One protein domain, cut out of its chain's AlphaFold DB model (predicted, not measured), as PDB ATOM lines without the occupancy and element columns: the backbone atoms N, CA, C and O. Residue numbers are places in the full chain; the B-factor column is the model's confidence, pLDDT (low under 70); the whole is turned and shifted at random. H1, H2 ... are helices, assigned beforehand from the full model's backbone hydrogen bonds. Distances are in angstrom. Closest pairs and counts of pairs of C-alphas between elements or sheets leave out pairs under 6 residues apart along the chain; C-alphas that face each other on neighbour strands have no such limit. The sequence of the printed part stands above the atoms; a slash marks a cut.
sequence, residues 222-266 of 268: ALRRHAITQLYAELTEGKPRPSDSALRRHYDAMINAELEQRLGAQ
ATOM      1  N   ALA A 222      24.697  83.140  85.973       87.56
ATOM      2  CA  ALA A 222      24.599  81.974  85.103       87.56
ATOM      3  C   ALA A 222      23.789  82.313  83.849       87.56
ATOM      4  O   ALA A 222      24.241  82.037  82.734       87.56
ATOM      5  N   LEU A 223      22.657  83.005  84.015       88.12
ATOM      6  CA  LEU A 223      21.855  83.485  82.887       88.12
ATOM      7  C   LEU A 223      22.609  84.519  82.046       88.12
ATOM      8  O   LEU A 223      22.555  84.466  80.819       88.12
ATOM      9  N   ARG A 224      23.399  85.397  82.675       88.75
ATOM     10  CA  ARG A 224      24.271  86.345  81.968       88.75
ATOM     11  C   ARG A 224      25.285  85.631  81.073       88.75
ATOM     12  O   ARG A 224      25.468  86.024  79.926       88.75
ATOM     13  N   ARG A 225      25.932  84.570  81.568       89.69
ATOM     14  CA  ARG A 225      26.869  83.768  80.757       89.69
ATOM     15  C   ARG A 225      26.168  83.110  79.576       89.69
ATOM     16  O   ARG A 225      26.726  83.101  78.482       89.69
ATOM     17  N   HIS A 226      24.961  82.587  79.788       93.69
ATOM     18  CA  HIS A 226      24.173  81.975  78.721       93.69
ATOM     19  C   HIS A 226      23.797  82.997  77.643       93.69
ATOM     20  O   HIS A 226      24.050  82.751  76.468       93.69
ATOM     21  N   ALA A 227      23.296  84.168  78.043       91.94
ATOM     22  CA  ALA A 227      22.957  85.255  77.125       91.94
ATOM     23  C   ALA A 227      24.173  85.718  76.304       91.94
ATOM     24  O   ALA A 227      24.095  85.813  75.085       91.94
ATOM     25  N   ILE A 228      25.335  85.912  76.942       91.88
ATOM     26  CA  ILE A 228      26.585  86.258  76.240       91.88
ATOM     27  C   ILE A 228      26.994  85.150  75.256       91.88
ATOM     28  O   ILE A 228      27.453  85.444  74.156       91.88
ATOM     29  N   THR A 229      26.818  83.881  75.633       93.56
ATOM     30  CA  THR A 229      27.154  82.734  74.773       93.56
ATOM     31  C   THR A 229      26.239  82.658  73.552       93.56
ATOM     32  O   THR A 229      26.723  82.396  72.453       93.56
ATOM     33  N   GLN A 230      24.941  82.920  73.724       93.75
ATOM     34  CA  GLN A 230      23.984  82.984  72.617       93.75
ATOM     35  C   GLN A 230      24.323  84.121  71.656       93.75
ATOM     36  O   GLN A 230      24.456  83.874  70.463       93.75
ATOM     37  N   LEU A 231      24.591  85.321  72.178       92.06
ATOM     38  CA  LEU A 231      25.032  86.449  71.356       92.06
ATOM     39  C   LEU A 231      26.315  86.108  70.591       92.06
ATOM     40  O   LEU A 231      26.413  86.374  69.400       92.06
ATOM     41  N   TYR A 232      27.291  85.467  71.233       93.19
ATOM     42  CA  TYR A 232      28.513  85.041  70.548       93.19
ATOM     43  C   TYR A 232      28.229  84.044  69.411       93.19
ATOM     44  O   TYR A 232      28.834  84.140  68.342       93.19
ATOM     45  N   ALA A 233      27.303  83.102  69.615       93.81
ATOM     46  CA  ALA A 233      26.887  82.164  68.575       93.81
ATOM     47  C   ALA A 233      26.237  82.898  67.392       93.81
ATOM     48  O   ALA A 233      26.666  82.698  66.263       93.81
ATOM     49  N   GLU A 234      25.309  83.820  67.653       93.50
ATOM     50  CA  GLU A 234      24.667  84.648  66.621       93.50
ATOM     51  C   GLU A 234      25.680  85.513  65.854       93.50
ATOM     52  O   GLU A 234      25.618  85.627  64.633       93.50
ATOM     53  N   LEU A 235      26.658  86.109  66.547       91.62
ATOM     54  CA  LEU A 235      27.686  86.940  65.910       91.62
ATOM     55  C   LEU A 235      28.644  86.146  65.016       91.62
ATOM     56  O   LEU A 235      29.230  86.722  64.093       91.62
ATOM     57  N   THR A 236      28.858  84.870  65.336       93.25
ATOM     58  CA  THR A 236      29.747  83.969  64.588       93.25
ATOM     59  C   THR A 236      29.002  83.161  63.529       93.25
ATOM     60  O   THR A 236      29.633  82.632  62.610       93.25
ATOM     61  N   GLU A 237      27.671  83.115  63.600       94.56
ATOM     62  CA  GLU A 237      26.822  82.471  62.610       94.56
ATOM     63  C   GLU A 237      27.038  83.103  61.225       94.56
ATOM     64  O   GLU A 237      27.039  84.320  61.043       94.56
ATOM     65  N   GLY A 238      27.323  82.259  60.233       88.88
ATOM     66  CA  GLY A 238      27.598  82.689  58.859       88.88
ATOM     67  C   GLY A 238      28.990  83.286  58.604       88.88
ATOM     68  O   GLY A 238      29.337  83.501  57.443       88.88
ATOM     69  N   LYS A 239      29.827  83.508  59.631       90.12
ATOM     70  CA  LYS A 239      31.200  84.017  59.456       90.12
ATOM     71  C   LYS A 239      32.214  82.868  59.614       90.12
ATOM     72  O   LYS A 239      32.434  82.419  60.741       90.12
ATOM     73  N   PRO A 240      32.864  82.380  58.537       91.75
ATOM     74  CA  PRO A 240      33.795  81.258  58.632       91.75
ATOM     75  C   PRO A 240      34.998  81.614  59.509       91.75
ATOM     76  O   PRO A 240      35.581  82.691  59.385       91.75
ATOM     77  N   ARG A 241      35.391  80.688  60.390       91.00
ATOM     78  CA  ARG A 241      36.541  80.894  61.273       91.00
ATOM     79  C   ARG A 241      37.847  80.725  60.483       91.00
ATOM     80  O   ARG A 241      38.082  79.636  59.959       91.00
ATOM     81  N   PRO A 242      38.724  81.741  60.424       95.44
ATOM     82  CA  PRO A 242      39.990  81.630  59.703       95.44
ATOM     83  C   PRO A 242      40.946  80.632  60.378       95.44
ATOM     84  O   PRO A 242      40.996  80.526  61.606       95.44
ATOM     85  N   SER A 243      41.717  79.905  59.563       94.38
ATOM     86  CA  SER A 243      42.678  78.892  60.034       94.38
ATOM     87  C   SER A 243      44.001  79.489  60.519       94.38
ATOM     88  O   SER A 243      44.640  78.921  61.404       94.38
ATOM     89  N   ASP A 244      44.415  80.626  59.954       95.81
ATOM     90  CA  ASP A 244      45.667  81.284  60.321       95.81
ATOM     91  C   ASP A 244      45.601  81.911  61.723       95.81
ATOM     92  O   ASP A 244      44.587  82.478  62.133       95.81
ATOM     93  N   SER A 245      46.706  81.830  62.464       92.19
ATOM     94  CA  SER A 245      46.759  82.274  63.860       92.19
ATOM     95  C   SER A 245      46.637  83.792  64.033       92.19
ATOM     96  O   SER A 245      46.052  84.236  65.024       92.19
ATOM     97  N   ALA A 246      47.147  84.590  63.090       93.25
ATOM     98  CA  ALA A 246      47.057  86.045  63.138       93.25
ATOM     99  C   ALA A 246      45.650  86.505  62.738       93.25
ATOM    100  O   ALA A 246      45.028  87.283  63.465       93.25
ATOM    101  N   LEU A 247      45.104  85.943  61.654       94.62
ATOM    102  CA  LEU A 247      43.731  86.230  61.223       94.62
ATOM    103  C   LEU A 247      42.697  85.784  62.258       94.62
ATOM    104  O   LEU A 247      41.717  86.488  62.485       94.62
ATOM    105  N   ARG A 248      42.931  84.660  62.940       94.94
ATOM    106  CA  ARG A 248      42.072  84.195  64.032       94.94
ATOM    107  C   ARG A 248      42.033  85.174  65.194       94.94
ATOM    108  O   ARG A 248      40.955  85.441  65.704       94.94
ATOM    109  N   ARG A 249      43.171  85.749  65.588       93.06
ATOM    110  CA  ARG A 249      43.201  86.774  66.646       93.06
ATOM    111  C   ARG A 249      42.445  88.031  66.235       93.06
ATOM    112  O   ARG A 249      41.711  88.573  67.051       93.06
ATOM    113  N   HIS A 250      42.611  88.471  64.989       96.62
ATOM    114  CA  HIS A 250      41.880  89.623  64.465       96.62
ATOM    115  C   HIS A 250      40.369  89.357  64.413       96.62
ATOM    116  O   HIS A 250      39.580  90.190  64.846       96.62
ATOM    117  N   TYR A 251      39.969  88.176  63.942       96.31
ATOM    118  CA  TYR A 251      38.577  87.733  63.949       96.31
ATOM    119  C   TYR A 251      38.005  87.711  65.370       96.31
ATOM    120  O   TYR A 251      36.976  88.330  65.622       96.31
ATOM    121  N   ASP A 252      38.699  87.063  66.310       95.06
ATOM    122  CA  ASP A 252      38.269  86.983  67.707       95.06
ATOM    123  C   ASP A 252      38.167  88.404  68.323       95.06
ATOM    124  O   ASP A 252      37.217  88.691  69.048       95.06
ATOM    125  N   ALA A 253      39.082  89.324  67.986       95.50
ATOM    126  CA  ALA A 253      39.034  90.723  68.425       95.50
ATOM    127  C   ALA A 253      37.837  91.495  67.845       95.50
ATOM    128  O   ALA A 253      37.178  92.231  68.576       95.50
ATOM    129  N   MET A 254      37.525  91.299  66.562       96.00
ATOM    130  CA  MET A 254      36.371  91.918  65.903       96.00
ATOM    131  C   MET A 254      35.048  91.432  66.510       96.00
ATOM    132  O   MET A 254      34.179  92.247  66.805       96.00
ATOM    133  N   ILE A 255      34.911  90.122  66.747       95.56
ATOM    134  CA  ILE A 255      33.719  89.551  67.391       95.56
ATOM    135  C   ILE A 255      33.565  90.083  68.821       95.56
ATOM    136  O   ILE A 255      32.460  90.440  69.221       95.56
ATOM    137  N   ASN A 256      34.661  90.190  69.580       93.81
ATOM    138  CA  ASN A 256      34.619  90.745  70.935       93.81
ATOM    139  C   ASN A 256      34.226  92.229  70.944       93.81
ATOM    140  O   ASN A 256      33.411  92.618  71.772       93.81
ATOM    141  N   ALA A 257      34.747  93.038  70.017       93.62
ATOM    142  CA  ALA A 257      34.385  94.451  69.909       93.62
ATOM    143  C   ALA A 257      32.898  94.640  69.561       93.62
ATOM    144  O   ALA A 257      32.221  95.472  70.162       93.62
ATOM    145  N   GLU A 258      32.363  93.837  68.637       92.81
ATOM    146  CA  GLU A 258      30.940  93.873  68.279       92.81
ATOM    147  C   GLU A 258      30.055  93.400  69.450       92.81
ATOM    148  O   GLU A 258      29.005  93.985  69.726       92.81
ATOM    149  N   LEU A 259      30.499  92.388  70.203       92.44
ATOM    150  CA  LEU A 259      29.826  91.926  71.417       92.44
ATOM    151  C   LEU A 259      29.820  93.011  72.506       92.44
ATOM    152  O   LEU A 259      28.770  93.292  73.081       92.44
ATOM    153  N   GLU A 260      30.955  93.666  72.760       91.06
ATOM    154  CA  GLU A 260      31.051  94.794  73.695       91.06
ATOM    155  C   GLU A 260      30.176  95.972  73.266       91.06
ATOM    156  O   GLU A 260      29.526  96.573  74.116       91.06
ATOM    157  N   GLN A 261      30.082  96.265  71.968       91.31
ATOM    158  CA  GLN A 261      29.196  97.306  71.447       91.31
ATOM    159  C   GLN A 261      27.721  97.000  71.752       91.31
ATOM    160  O   GLN A 261      26.990  97.883  72.204       91.31
ATOM    161  N   ARG A 262      27.288  95.744  71.576       88.81
ATOM    162  CA  ARG A 262      25.908  95.316  71.885       88.81
ATOM    163  C   ARG A 262      25.605  95.290  73.383       88.81
ATOM    164  O   ARG A 262      24.469  95.549  73.773       88.81
ATOM    165  N   LEU A 263      26.594  94.984  74.224       87.75
ATOM    166  CA  LEU A 263      26.435  95.021  75.683       87.75
ATOM    167  C   LEU A 263      26.511  96.457  76.232       87.75
ATOM    168  O   LEU A 263      25.768  96.807  77.143       87.75
ATOM    169  N   GLY A 264      27.397  97.291  75.686       80.31
ATOM    170  CA  GLY A 264      27.620  98.678  76.100       80.31
ATOM    171  C   GLY A 264      26.456  99.602  75.752       80.31
ATOM    172  O   GLY A 264      26.149 100.506  76.524       80.31
ATOM    173  N   ALA A 265      25.737  99.313  74.663       65.94
ATOM    174  CA  ALA A 265      24.482  99.983  74.314       65.94
ATOM    175  C   ALA A 265      23.346  99.772  75.343       65.94
ATOM    176  O   ALA A 265      22.295 100.386  75.210       65.94
ATOM    177  N   GLN A 266      23.541  98.925  76.364       60.22
ATOM    178  CA  GLN A 266      22.563  98.672  77.431       60.22
ATOM    179  C   GLN A 266      22.823  99.459  78.723       60.22
ATOM    180  O   GLN A 266      22.002  99.406  79.636       60.22
TER     181      GLN A 266
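What this domain is: This is residues 222 to 266 of the 268 residues of an uncharacterized protein of Methylococcaceae bacterium (UniProt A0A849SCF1). The longer helix, H2, folds back past the last part of H1, and the two make a slanting, open pair that meets at one patch, where residues 231 to 236 of H1 pack on residues 255 to 259 of H2. Residues 222 to 227 of H1 and 243 to 249, of which 245 to 249 belong to H2, stick out. The printed part has 45 residues with two named helices, H1 then H2, no named strand, and the class all helix. It is only just loose, close to compact, with a radius of gyration of the C-alphas of 11.5 A, and elongated, spanning 32 by 18 by 17 A.

How they stand to each other: H2, residues 245 to 264, and H1, residues 222 to 236, touch, and their closest C-alphas, those of Leu 235 and Ile 255, are 6.7 A apart. They run opposite ways at a steep tilt of 56 degrees. In both helices every O i to N i+4 pair is within hydrogen-bond range.

Where its parts are: H2 measures 28.0 A from C-alpha 245 at (46.759, 82.274, 63.860) to C-alpha 264 at (27.620, 98.678, 76.100). H1 measures 21.2 A and begins with C-alpha 222 at (24.599, 81.974, 85.103).

The domain as a whole: The C-alphas farthest apart, those of Asp 244 and Gln 266, are 33.6 A apart. The printed part has no cut, and the 8-residue link is short. The mean pLDDT of the printed part is 91.1; residues 265 to 266 are under 70.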